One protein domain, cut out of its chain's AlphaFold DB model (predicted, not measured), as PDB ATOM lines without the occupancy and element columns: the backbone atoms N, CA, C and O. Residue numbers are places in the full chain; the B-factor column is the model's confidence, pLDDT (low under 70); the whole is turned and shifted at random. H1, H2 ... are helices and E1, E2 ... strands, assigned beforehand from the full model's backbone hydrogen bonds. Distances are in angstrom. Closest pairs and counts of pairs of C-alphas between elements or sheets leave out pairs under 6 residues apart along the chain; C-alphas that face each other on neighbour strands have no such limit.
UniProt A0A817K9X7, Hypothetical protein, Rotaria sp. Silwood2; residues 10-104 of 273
ATOM      1  N   HIS A  10       3.541  45.454 -25.112       82.62
ATOM      2  CA  HIS A  10       3.150  45.190 -26.478       82.62
ATOM      3  C   HIS A  10       1.647  44.891 -26.531       82.62
ATOM      4  O   HIS A  10       1.154  43.968 -25.883       82.62
ATOM      5  N   GLU A  11       0.900  45.689 -27.291       86.81
ATOM      6  CA  GLU A  11      -0.511  45.413 -27.559       86.81
ATOM      7  C   GLU A  11      -0.626  44.132 -28.389       86.81
ATOM      8  O   GLU A  11      -0.002  43.999 -29.436       86.81
ATOM      9  N   CYS A  12      -1.410  43.186 -27.891       86.56
ATOM     10  CA  CYS A  12      -1.395  41.799 -28.324       86.56
ATOM     11  C   CYS A  12      -2.811  41.226 -28.251       86.56
ATOM     12  O   CYS A  12      -3.656  41.712 -27.499       86.56
ATOM     13  N   ILE A  13      -3.094  40.170 -29.011       86.38
ATOM     14  CA  ILE A  13      -4.355  39.434 -28.887       86.38
ATOM     15  C   ILE A  13      -4.051  38.049 -28.350       86.38
ATOM     16  O   ILE A  13      -3.302  37.292 -28.963       86.38
ATOM     17  N   SER A  14      -4.659  37.714 -27.214       84.00
ATOM     18  CA  SER A  14      -4.450  36.417 -26.582       84.00
ATOM     19  C   SER A  14      -4.951  35.294 -27.500       84.00
ATOM     20  O   SER A  14      -6.136  35.286 -27.855       84.00
ATOM     21  N   PRO A  15      -4.117  34.298 -27.839       80.19
ATOM     22  CA  PRO A  15      -4.527  33.166 -28.660       80.19
ATOM     23  C   PRO A  15      -5.557  32.279 -27.949       80.19
ATOM     24  O   PRO A  15      -6.335  31.611 -28.628       80.19
ATOM     25  N   ILE A  16      -5.608  32.328 -26.612       80.50
ATOM     26  CA  ILE A  16      -6.530  31.557 -25.764       80.50
ATOM     27  C   ILE A  16      -7.841  32.317 -25.553       80.50
ATOM     28  O   ILE A  16      -8.912  31.817 -25.883       80.50
ATOM     29  N   THR A  17      -7.771  33.532 -24.999       81.25
ATOM     30  CA  THR A  17      -8.979  34.271 -24.577       81.25
ATOM     31  C   THR A  17      -9.580  35.136 -25.679       81.25
ATOM     32  O   THR A  17     -10.691  35.636 -25.512       81.25
ATOM     33  N   LYS A  18      -8.855  35.325 -26.793       77.81
ATOM     34  CA  LYS A  18      -9.252  36.148 -27.951       77.81
ATOM     35  C   LYS A  18      -9.603  37.594 -27.587       77.81
ATOM     36  O   LYS A  18     -10.357  38.260 -28.289       77.81
ATOM     37  N   LYS A  19      -9.044  38.084 -26.481       82.94
ATOM     38  CA  LYS A  19      -9.160  39.467 -26.019       82.94
ATOM     39  C   LYS A  19      -7.852  40.206 -26.258       82.94
ATOM     40  O   LYS A  19      -6.783  39.593 -26.287       82.94
ATOM     41  N   ILE A  20      -7.964  41.522 -26.406       84.75
ATOM     42  CA  ILE A  20      -6.812  42.421 -26.430       84.75
ATOM     43  C   ILE A  20      -6.164  42.375 -25.043       84.75
ATOM     44  O   ILE A  20      -6.842  42.544 -24.027       84.75
ATOM     45  N   ILE A  21      -4.866  42.110 -25.016       87.75
ATOM     46  CA  ILE A  21      -4.019  42.074 -23.828       87.75
ATOM     47  C   ILE A  21      -2.798  42.967 -24.057       87.75
ATOM     48  O   ILE A  21      -2.423  43.260 -25.191       87.75
ATOM     49  N   CYS A  22      -2.164  43.383 -22.968       89.00
ATOM     50  CA  CYS A  22      -0.905  44.113 -23.007       89.00
ATOM     51  C   CYS A  22       0.198  43.165 -22.530       89.00
ATOM     52  O   CYS A  22       0.356  42.947 -21.330       89.00
ATOM     53  N   LEU A  23       0.900  42.554 -23.481       86.50
ATOM     54  CA  LEU A  23       1.996  41.627 -23.228       86.50
ATOM     55  C   LEU A  23       3.216  42.417 -22.720       86.50
ATOM     56  O   LEU A  23       3.548  43.440 -23.313       86.50
ATOM     57  N   PRO A  24       3.904  42.016 -21.644       86.44
ATOM     58  CA  PRO A  24       5.141  42.673 -21.229       86.44
ATOM     59  C   PRO A  24       6.180  42.717 -22.358       86.44
ATOM     60  O   PRO A  24       6.400  41.715 -23.031       86.44
ATOM     61  N   VAL A  25       6.867  43.851 -22.548       82.19
ATOM     62  CA  VAL A  25       7.786  44.034 -23.694       82.19
ATOM     63  C   VAL A  25       8.910  42.990 -23.773       82.19
ATOM     64  O   VAL A  25       9.344  42.652 -24.862       82.19
ATOM     65  N   HIS A  26       9.349  42.429 -22.641       80.25
ATOM     66  CA  HIS A  26      10.388  41.391 -22.595       80.25
ATOM     67  C   HIS A  26       9.931  40.024 -23.130       80.25
ATOM     68  O   HIS A  26      10.764  39.145 -23.332       80.25
ATOM     69  N   GLN A  27       8.622  39.828 -23.305       80.38
ATOM     70  CA  GLN A  27       8.051  38.637 -23.933       80.38
ATOM     71  C   GLN A  27       7.861  38.829 -25.441       80.38
ATOM     72  O   GLN A  27       7.660  37.859 -26.145       80.38
ATOM     73  N   ALA A  28       7.976  40.056 -25.958       82.25
ATOM     74  CA  ALA A  28       7.965  40.293 -27.394       82.25
ATOM     75  C   ALA A  28       9.384  40.153 -27.974       82.25
ATOM     76  O   ALA A  28      10.313  40.830 -27.527       82.25
ATOM     77  N   GLY A  29       9.548  39.321 -28.999       76.62
ATOM     78  CA  GLY A  29      10.837  39.012 -29.624       76.62
ATOM     79  C   GLY A  29      11.654  37.944 -28.885       76.62
ATOM     80  O   GLY A  29      12.878  37.924 -29.028       76.62
ATOM     81  N   ASN A  30      11.016  37.104 -28.066       80.50
ATOM     82  CA  ASN A  30      11.645  36.024 -27.299       80.50
ATOM     83  C   ASN A  30      11.619  34.661 -28.029       80.50
ATOM     84  O   ASN A  30      11.968  33.647 -27.425       80.50
ATOM     85  N   GLU A  31      11.210  34.638 -29.303       82.12
ATOM     86  CA  GLU A  31      11.020  33.443 -30.142       82.12
ATOM     87  C   GLU A  31       9.845  32.530 -29.728       82.12
ATOM     88  O   GLU A  31       9.628  31.474 -30.338       82.12
ATOM     89  N   ILE A  32       9.046  32.938 -28.741       83.19
ATOM     90  CA  ILE A  32       7.843  32.246 -28.272       83.19
ATOM     91  C   ILE A  32       6.625  33.033 -28.752       83.19
ATOM     92  O   ILE A  32       6.505  34.225 -28.524       83.19
ATOM     93  N   VAL A  33       5.703  32.357 -29.439       86.19
ATOM     94  CA  VAL A  33       4.484  33.003 -29.939       86.19
ATOM     95  C   VAL A  33       3.453  33.090 -28.812       86.19
ATOM     96  O   VAL A  33       2.698  32.140 -28.578       86.19
ATOM     97  N   ASP A  34       3.404  34.235 -28.147       87.25
ATOM     98  CA  ASP A  34       2.439  34.591 -27.107       87.25
ATOM     99  C   ASP A  34       1.201  35.293 -27.694       87.25
ATOM    100  O   ASP A  34       0.111  35.243 -27.108       87.25
ATOM    101  N   CYS A  35       1.337  35.904 -28.877       87.00
ATOM    102  CA  CYS A  35       0.268  36.636 -29.550       87.00
ATOM    103  C   CYS A  35      -0.307  35.920 -30.772       87.00
ATOM    104  O   CYS A  35       0.381  35.332 -31.610       87.00
ATOM    105  N   LEU A  36      -1.621  36.058 -30.934       86.00
ATOM    106  CA  LEU A  36      -2.325  35.626 -32.132       86.00
ATOM    107  C   LEU A  36      -1.750  36.337 -33.372       86.00
ATOM    108  O   LEU A  36      -1.425  37.529 -33.336       86.00
ATOM    109  N   GLY A  37      -1.579  35.587 -34.460       82.50
ATOM    110  CA  GLY A  37      -0.922  36.084 -35.666       82.50
ATOM    111  C   GLY A  37       0.599  36.187 -35.591       82.50
ATOM    112  O   GLY A  37       1.193  36.617 -36.579       82.50
ATOM    113  N   SER A  38       1.237  35.800 -34.474       87.31
ATOM    114  CA  SER A  38       2.683  35.985 -34.260       87.31
ATOM    115  C   SER A  38       3.084  37.460 -34.365       87.31
ATOM    116  O   SER A  38       4.079  37.816 -34.994       87.31
ATOM    117  N   THR A  39       2.230  38.331 -33.815       85.81
ATOM    118  CA  THR A  39       2.376  39.796 -33.860       85.81
ATOM    119  C   THR A  39       3.504  40.307 -32.960       85.81
ATOM    120  O   THR A  39       4.108  41.333 -33.277       85.81
ATOM    121  N   ASP A  40       3.829  39.548 -31.924       83.88
ATOM    122  CA  ASP A  40       5.035  39.615 -31.102       83.88
ATOM    123  C   ASP A  40       6.268  39.050 -31.832       83.88
ATOM    124  O   ASP A  40       7.315  39.692 -31.865       83.88
ATOM    125  N   GLU A  41       6.124  37.912 -32.519       86.00
ATOM    126  CA  GLU A  41       7.217  37.177 -33.178       86.00
ATOM    127  C   GLU A  41       7.169  37.254 -34.714       86.00
ATOM    128  O   GLU A  41       7.052  36.251 -35.430       86.00
ATOM    129  N   LYS A  42       7.259  38.465 -35.273       79.81
ATOM    130  CA  LYS A  42       7.052  38.703 -36.721       79.81
ATOM    131  C   LYS A  42       8.123  38.096 -37.640       79.81
ATOM    132  O   LYS A  42       7.950  38.074 -38.863       79.81
ATOM    133  N   THR A  43       9.248  37.647 -37.087       79.31
ATOM    134  CA  THR A  43      10.435  37.206 -37.836       79.31
ATOM    135  C   THR A  43      10.121  36.071 -38.809       79.31
ATOM    136  O   THR A  43      10.556  36.113 -39.958       79.31
ATOM    137  N   PHE A  44       9.294  35.105 -38.400       82.56
ATOM    138  CA  PHE A  44       8.968  33.933 -39.215       82.56
ATOM    139  C   PHE A  44       8.364  34.310 -40.581       82.56
ATOM    140  O   PHE A  44       8.952  34.013 -41.621       82.56
ATOM    141  N   CYS A  45       7.239  35.035 -40.602       81.06
ATOM    142  CA  CYS A  45       6.579  35.401 -41.861       81.06
ATOM    143  C   CYS A  45       7.360  36.442 -42.673       81.06
ATOM    144  O   CYS A  45       7.260  36.460 -43.903       81.06
ATOM    145  N   ARG A  46       8.183  37.273 -42.021       80.44
ATOM    146  CA  ARG A  46       9.105  38.186 -42.714       80.44
ATOM    147  C   ARG A  46      10.184  37.434 -43.492       80.44
ATOM    148  O   ARG A  46      10.465  37.816 -44.624       80.44
ATOM    149  N   LEU A  47      10.739  36.356 -42.934       76.50
ATOM    150  CA  LEU A  47      11.733  35.523 -43.620       76.50
ATOM    151  C   LEU A  47      11.109  34.673 -44.733       76.50
ATOM    152  O   LEU A  47      11.691  34.556 -45.809       76.50
ATOM    153  N   THR A  48       9.918  34.113 -44.511       78.88
ATOM    154  CA  THR A  48       9.223  33.310 -45.533       78.88
ATOM    155  C   THR A  48       8.713  34.171 -46.696       78.88
ATOM    156  O   THR A  48       8.727  33.733 -47.846       78.88
ATOM    157  N   HIS A  49       8.299  35.414 -46.424       77.69
ATOM    158  CA  HIS A  49       7.736  36.331 -47.418       77.69
ATOM    159  C   HIS A  49       8.388  37.727 -47.367       77.69
ATOM    160  O   HIS A  49       7.724  38.721 -47.040       77.69
ATOM    161  N   PRO A  50       9.670  37.848 -47.761       69.69
ATOM    162  CA  PRO A  50      10.445  39.083 -47.599       69.69
ATOM    163  C   PRO A  50       9.903  40.249 -48.431       69.69
ATOM    164  O   PRO A  50       9.936  41.393 -47.990       69.69
ATOM    165  N   LYS A  51       9.350  39.967 -49.616       70.12
ATOM    166  CA  LYS A  51       8.835  40.983 -50.553       70.12
ATOM    167  C   LYS A  51       7.324  41.207 -50.482       70.12
ATOM    168  O   LYS A  51       6.822  42.077 -51.181       70.12
ATOM    169  N   ASN A  52       6.594  40.412 -49.698       71.81
ATOM    170  CA  ASN A  52       5.138  40.497 -49.643       71.81
ATOM    171  C   ASN A  52       4.684  40.977 -48.257       71.81
ATOM    172  O   ASN A  52       4.557  40.147 -47.356       71.81
ATOM    173  N   PRO A  53       4.436  42.288 -48.074       73.31
ATOM    174  CA  PRO A  53       4.009  42.843 -46.792       73.31
ATOM    175  C   PRO A  53       2.594  42.433 -46.394       73.31
ATOM    176  O   PRO A  53       2.221  42.637 -45.247       73.31
ATOM    177  N   GLU A  54       1.797  41.877 -47.308       79.81
ATOM    178  CA  GLU A  54       0.467  41.399 -46.942       79.81
ATOM    179  C   GLU A  54       0.551  40.084 -46.162       79.81
ATOM    180  O   GLU A  54      -0.288  39.854 -45.308       79.81
ATOM    181  N   LEU A  55       1.572  39.244 -46.372       81.81
ATOM    182  CA  LEU A  55       1.709  37.940 -45.708       81.81
ATOM    183  C   LEU A  55       2.463  38.062 -44.379       81.81
ATOM    184  O   LEU A  55       3.618  37.641 -44.256       81.81
ATOM    185  N   ARG A  56       1.834  38.704 -43.393       84.56
ATOM    186  CA  ARG A  56       2.433  38.968 -42.069       84.56
ATOM    187  C   ARG A  56       1.724  38.278 -40.914       84.56
ATOM    188  O   ARG A  56       2.308  38.190 -39.841       84.56
ATOM    189  N   TYR A  57       0.525  37.753 -41.140       85.25
ATOM    190  CA  TYR A  57      -0.214  37.017 -40.126       85.25
ATOM    191  C   TYR A  57       0.177  35.537 -40.173       85.25
ATOM    192  O   TYR A  57      -0.023  34.880 -41.196       85.25
ATOM    193  N   LYS A  58       0.724  35.000 -39.082       86.88
ATOM    194  CA  LYS A  58       1.018  33.566 -38.955       86.88
ATOM    195  C   LYS A  58      -0.163  32.840 -38.315       86.88
ATOM    196  O   LYS A  58      -0.572  33.200 -37.215       86.88
ATOM    197  N   CYS A  59      -0.660  31.792 -38.967       83.56
ATOM    198  CA  CYS A  59      -1.705  30.939 -38.403       83.56
ATOM    199  C   CYS A  59      -1.230  30.270 -37.096       83.56
ATOM    200  O   CYS A  59      -0.095  29.781 -37.009       83.56
ATOM    201  N   TRP A  60      -2.099  30.229 -36.085       82.56
ATOM    202  CA  TRP A  60      -1.807  29.614 -34.789       82.56
ATOM    203  C   TRP A  60      -1.420  28.134 -34.917       82.56
ATOM    204  O   TRP A  60      -2.106  27.364 -35.583       82.56
ATOM    205  N   ASN A  61      -0.325  27.728 -34.261       81.06
ATOM    206  CA  ASN A  61       0.243  26.370 -34.330       81.06
ATOM    207  C   ASN A  61       0.541  25.848 -35.749       81.06
ATOM    208  O   ASN A  61       0.718  24.648 -35.961       81.06
ATOM    209  N   GLU A  62       0.665  26.747 -36.722       82.44
ATOM    210  CA  GLU A  62       0.926  26.416 -38.116       82.44
ATOM    211  C   GLU A  62       2.159  27.165 -38.632       82.44
ATOM    212  O   GLU A  62       2.630  28.157 -38.071       82.44
ATOM    213  N   LYS A  63       2.717  26.669 -39.738       84.94
ATOM    214  CA  LYS A  63       3.836  27.304 -40.455       84.94
ATOM    215  C   LYS A  63       3.358  28.113 -41.665       84.94
ATOM    216  O   LYS A  63       4.134  28.367 -42.581       84.94
ATOM    217  N   ILE A  64       2.078  28.471 -41.683       85.31
ATOM    218  CA  ILE A  64       1.424  29.154 -42.796       85.31
ATOM    219  C   ILE A  64       1.303  30.637 -42.459       85.31
ATOM    220  O   ILE A  64       0.872  31.006 -41.366       85.31
ATOM    221  N   CYS A  65       1.681  31.475 -43.421       86.94
ATOM    222  CA  CYS A  65       1.512  32.916 -43.362       86.94
ATOM    223  C   CYS A  65       0.407  33.327 -44.333       86.94
ATOM    224  O   CYS A  65       0.427  32.958 -45.508       86.94
ATOM    225  N   VAL A  66      -0.546  34.104 -43.843       85.31
ATOM    226  CA  VAL A  66      -1.681  34.615 -44.609       85.31
ATOM    227  C   VAL A  66      -1.727  36.131 -44.502       85.31
ATOM    228  O   VAL A  66      -1.003  36.744 -43.713       85.31
ATOM    229  N   SER A  67      -2.579  36.748 -45.319       82.00
ATOM    230  CA  SER A  67      -2.896  38.151 -45.098       82.00
ATOM    231  C   SER A  67      -3.783  38.328 -43.881       82.00
ATOM    232  O   SER A  67      -4.684  37.533 -43.633       82.00
ATOM    233  N   ASP A  68      -3.515  39.399 -43.141       74.62
ATOM    234  CA  ASP A  68      -4.342  39.931 -42.059       74.62
ATOM    235  C   ASP A  68      -5.832  40.036 -42.447       74.62
ATOM    236  O   ASP A  68      -6.709  39.765 -41.633       74.62
ATOM    237  N   LYS A  69      -6.133  40.289 -43.730       72.56
ATOM    238  CA  LYS A  69      -7.490  40.266 -44.316       72.56
ATOM    239  C   LYS A  69      -8.185  38.897 -44.241       72.56
ATOM    240  O   LYS A  69      -9.403  38.813 -44.421       72.56
ATOM    241  N   TYR A  70      -7.427  37.821 -44.052       70.44
ATOM    242  CA  TYR A  70      -7.921  36.446 -43.980       70.44
ATOM    243  C   TYR A  70      -7.992  35.894 -42.557       70.44
ATOM    244  O   TYR A  70      -8.535  34.807 -42.389       70.44
ATOM    245  N   PHE A  71      -7.543  36.646 -41.548       67.00
ATOM    246  CA  PHE A  71      -7.624  36.256 -40.137       67.00
ATOM    247  C   PHE A  71      -9.047  35.840 -39.704       67.00
ATOM    248  O   PHE A  71      -9.230  34.893 -38.949       67.00
ATOM    249  N   CYS A  72     -10.074  36.499 -40.247       64.19
ATOM    250  CA  CYS A  72     -11.480  36.200 -39.950       64.19
ATOM    251  C   CYS A  72     -12.161  35.298 -40.990       64.19
ATOM    252  O   CYS A  72     -13.384  35.162 -40.981       64.19
ATOM    253  N   LYS A  73     -11.411  34.719 -41.935       63.25
ATOM    254  CA  LYS A  73     -11.963  33.849 -42.980       63.25
ATOM    255  C   LYS A  73     -11.566  32.405 -42.686       63.25
ATOM    256  O   LYS A  73     -10.420  32.019 -42.881       63.25
ATOM    257  N   GLU A  74     -12.549  31.591 -42.305       57.56
ATOM    258  CA  GLU A  74     -12.424  30.198 -41.820       57.56
ATOM    259  C   GLU A  74     -11.656  29.206 -42.719       57.56
ATOM    260  O   GLU A  74     -11.453  28.050 -42.346       57.56
ATOM    261  N   LYS A  75     -11.244  29.601 -43.926       60.19
ATOM    262  CA  LYS A  75     -10.721  28.674 -44.935       60.19
ATOM    263  C   LYS A  75      -9.209  28.466 -44.925       60.19
ATOM    264  O   LYS A  75      -8.777  27.522 -45.580       60.19
ATOM    265  N   LEU A  76      -8.419  29.290 -44.234       66.75
ATOM    266  CA  LEU A  76      -6.956  29.269 -44.407       66.75
ATOM    267  C   LEU A  76      -6.155  28.804 -43.184       66.75
ATOM    268  O   LEU A  76      -5.175  28.097 -43.382       66.75
ATOM    269  N   CYS A  77      -6.580  29.128 -41.960       72.50
ATOM    270  CA  CYS A  77      -5.938  28.656 -40.729       72.50
ATOM    271  C   CYS A  77      -6.803  27.557 -40.084       72.50
ATOM    272  O   CYS A  77      -7.979  27.775 -39.777       72.50
ATOM    273  N   TYR A  78      -6.255  26.354 -39.910       66.81
ATOM    274  CA  TYR A  78      -6.985  25.171 -39.442       66.81
ATOM    275  C   TYR A  78      -7.353  25.260 -37.957       66.81
ATOM    276  O   TYR A  78      -8.495  24.962 -37.596       66.81
ATOM    277  N   PHE A  79      -6.427  25.722 -37.109       64.31
ATOM    278  CA  PHE A  79      -6.640  25.844 -35.654       64.31
ATOM    279  C   PHE A  79      -7.389  27.120 -35.228       64.31
ATOM    280  O   PHE A  79      -7.588  27.359 -34.037       64.31
ATOM    281  N   GLU A  80      -7.826  27.932 -36.192       68.12
ATOM    282  CA  GLU A  80      -8.501  29.222 -35.985       68.12
ATOM    283  C   GLU A  80      -9.953  29.238 -36.506       68.12
ATOM    284  O   GLU A  80     -10.629  30.267 -36.494       68.12
ATOM    285  N   ARG A  81     -10.472  28.085 -36.947       57.28
ATOM    286  CA  ARG A  81     -11.887  27.917 -37.318       57.28
ATOM    287  C   ARG A  81     -12.759  28.228 -36.091       57.28
ATOM    288  O   ARG A  81     -12.502  27.652 -35.040       57.28
ATOM    289  N   LEU A  82     -13.788  29.078 -36.224       56.00
ATOM    290  CA  LEU A  82     -14.693  29.595 -35.164       56.00
ATOM    291  C   LEU A  82     -14.292  30.931 -34.490       56.00
ATOM    292  O   LEU A  82     -14.470  31.110 -33.283       56.00
ATOM    293  N   HIS A  83     -13.775  31.908 -35.239       61.31
ATOM    294  CA  HIS A  83     -13.522  33.253 -34.703       61.31
ATOM    295  C   HIS A  83     -14.732  34.185 -34.830       61.31
ATOM    296  O   HIS A  83     -15.179  34.514 -35.924       61.31
ATOM    297  N   ASN A  84     -15.230  34.662 -33.683       58.34
ATOM    298  CA  ASN A  84     -16.210  35.741 -33.618       58.34
ATOM    299  C   ASN A  84     -15.453  37.080 -33.683       58.34
ATOM    300  O   ASN A  84     -15.024  37.621 -32.663       58.34
ATOM    301  N   CYS A  85     -15.183  37.559 -34.896       61.41
ATOM    302  CA  CYS A  85     -14.404  38.775 -35.093       61.41
ATOM    303  C   CYS A  85     -15.240  40.023 -34.795       61.41
ATOM    304  O   CYS A  85     -16.089  40.416 -35.593       61.41
ATOM    305  N   SER A  86     -14.969  40.671 -33.660       65.81
ATOM    306  CA  SER A  86     -15.385  42.061 -33.444       65.81
ATOM    307  C   SER A  86     -14.533  42.997 -34.308       65.81
ATOM    308  O   SER A  86     -13.346  42.741 -34.520       65.81
ATOM    309  N   ASN A  87     -15.110  44.115 -34.760       66.88
ATOM    310  CA  ASN A  87     -14.403  45.142 -35.534       66.88
ATOM    311  C   ASN A  87     -13.144  45.666 -34.814       66.88
ATOM    312  O   ASN A  87     -12.154  45.986 -35.473       66.88
ATOM    313  N   ASP A  88     -13.149  45.683 -33.477       70.75
ATOM    314  CA  ASP A  88     -12.014  46.139 -32.662       70.75
ATOM    315  C   ASP A  88     -10.779  45.240 -32.825       70.75
ATOM    316  O   ASP A  88      -9.656  45.723 -32.954       70.75
ATOM    317  N   ILE A  89     -10.987  43.921 -32.878       72.94
ATOM    318  CA  ILE A  89      -9.926  42.918 -33.038       72.94
ATOM    319  C   ILE A  89      -9.305  43.017 -34.432       72.94
ATOM    320  O   ILE A  89      -8.082  43.009 -34.570       72.94
ATOM    321  N   THR A  90     -10.144  43.162 -35.460       72.75
ATOM    322  CA  THR A  90      -9.696  43.347 -36.846       72.75
ATOM    323  C   THR A  90      -8.852  44.613 -36.981       72.75
ATOM    324  O   THR A  90      -7.786  44.579 -37.594       72.75
ATOM    325  N   GLY A  91      -9.275  45.716 -36.353       73.94
ATOM    326  CA  GLY A  91      -8.522  46.970 -36.351       73.94
ATOM    327  C   GLY A  91      -7.147  46.847 -35.688       73.94
ATOM    328  O   GLY A  91      -6.169  47.383 -36.210       73.94
ATOM    329  N   VAL A  92      -7.052  46.112 -34.573       76.25
ATOM    330  CA  VAL A  92      -5.777  45.850 -33.883       76.25
ATOM    331  C   VAL A  92      -4.864  44.965 -34.730       76.25
ATOM    332  O   VAL A  92      -3.701  45.314 -34.911       76.25
ATOM    333  N   ILE A  93      -5.368  43.874 -35.313       75.94
ATOM    334  CA  ILE A  93      -4.554  42.975 -36.148       75.94
ATOM    335  C   ILE A  93      -4.063  43.665 -37.413       75.94
ATOM    336  O   ILE A  93      -2.897  43.494 -37.751       75.94
ATOM    337  N   SER A  94      -4.884  44.470 -38.088       75.00
ATOM    338  CA  SER A  94      -4.413  45.220 -39.258       75.00
ATOM    339  C   SER A  94      -3.325  46.226 -38.877       75.00
ATOM    340  O   SER A  94      -2.289  46.266 -39.530       75.00
ATOM    341  N   ARG A  95      -3.477  46.952 -37.760       79.19
ATOM    342  CA  ARG A  95      -2.429  47.849 -37.233       79.19
ATOM    343  C   ARG A  95      -1.142  47.118 -36.861       79.19
ATOM    344  O   ARG A  95      -0.053  47.594 -37.159       79.19
ATOM    345  N   LEU A  96      -1.250  45.985 -36.170       74.88
ATOM    346  CA  LEU A  96      -0.087  45.196 -35.763       74.88
ATOM    347  C   LEU A  96       0.533  44.456 -36.953       74.88
ATOM    348  O   LEU A  96       1.738  44.221 -36.952       74.88
ATOM    349  N   GLY A  97      -0.257  44.103 -37.962       68.62
ATOM    350  CA  GLY A  97       0.170  43.457 -39.202       68.62
ATOM    351  C   GLY A  97       0.756  44.423 -40.232       68.62
ATOM    352  O   GLY A  97       1.451  43.975 -41.144       68.62
ATOM    353  N   GLU A  98       0.533  45.731 -40.080       67.88
ATOM    354  CA  GLU A  98       1.135  46.757 -40.928       67.88
ATOM    355  C   GLU A  98       2.665  46.735 -40.818       67.88
ATOM    356  O   GLU A  98       3.271  47.098 -39.810       67.88
ATOM    357  N   ASP A  99       3.308  46.333 -41.913       63.69
ATOM    358  CA  ASP A  99       4.744  46.484 -42.122       63.69
ATOM    359  C   ASP A  99       4.962  47.723 -43.007       63.69
ATOM    360  O   ASP A  99       5.290  47.628 -44.192       63.69
ATOM    361  N   ASN A 100       4.693  48.911 -42.446       51.78
ATOM    362  CA  ASN A 100       4.720  50.191 -43.178       51.78
ATOM    363  C   ASN A 100       6.060  50.442 -43.899       51.78
ATOM    364  O   ASN A 100       6.072  51.007 -44.990       51.78
ATOM    365  N   ASN A 101       7.152  49.872 -43.379       46.84
ATOM    366  CA  ASN A 101       8.499  49.913 -43.958       46.84
ATOM    367  C   ASN A 101       8.656  49.161 -45.301       46.84
ATOM    368  O   ASN A 101       9.673  49.324 -45.973       46.84
ATOM    369  N   LEU A 102       7.683  48.332 -45.702       48.56
ATOM    370  CA  LEU A 102       7.660  47.631 -46.996       48.56
ATOM    371  C   LEU A 102       6.650  48.220 -47.990       48.56
ATOM    372  O   LEU A 102       6.819  48.037 -49.194       48.56
ATOM    373  N   ARG A 103       5.599  48.902 -47.508       41.66
ATOM    374  CA  ARG A 103       4.613  49.594 -48.364       41.66
ATOM    375  C   ARG A 103       5.125  50.949 -48.843       41.66
ATOM    376  O   ARG A 103       4.889  51.314 -49.989       41.66
ATOM    377  N   PHE A 104       5.869  51.641 -47.986       39.38
ATOM    378  CA  PHE A 104       6.630  52.834 -48.313       39.38
ATOM    379  C   PHE A 104       8.014  52.644 -47.695       39.38
ATOM    380  O   PHE A 104       8.187  52.946 -46.515       39.38
TER     381      PHE A 104
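What this domain is: This is residues 10 to 104 of the 273 residues of the protein "Hypothetical protein" of Rotaria sp. Silwood2 (UniProt A0A817K9X7). With little regular structure, this is a rounded body made largely of loops, with two small strand hairpins, E1-E2 and E3-E4. Helix H2 passes near both, H1 packs on E3, and short H3 lies far out. The 95 printed residues run E1 E2 H1 E3 E4 H2 H3, mixed in class, 37 in named elements; compact, radius of gyration of the C-alphas 12.3 A, spans 32 by 31 by 23 A.

How they stand to each other: E1, residues 10 to 13, and E2, 20 to 24, form an antiparallel hairpin; N 10 and O 23 are 2.7 A apart. H1 is residues 43 to 48. E3, 55 to 58, and E4, 65 to 67, form another; N 66 and O 57 are 2.8 A apart. The closest C-alphas of H1 and E3, Cys 45 and Arg 56, are 5.5 A apart. For H2, residues 87 to 97, and E3 they are Gly 97 and Arg 56, 5.8 A. H3, 100 to 103, is apart from H2. Every O i to N i+4 pair is within hydrogen-bond range in H1 and H2; H3 is too short for one.

Where its parts are: E1 begins at C-alpha 10 (3.150, 45.190, -26.478); H2, 15.1 A long, ends at C-alpha 97 (0.170, 43.457, -39.202).

The domain as a whole: The printed part has no cut. Links E2 to H1 and E4 to H2 are long. Mean pLDDT of the printed part is 75.5, under 70 at residues 50, 71 to 76, 78 to 87 and 97 to 104.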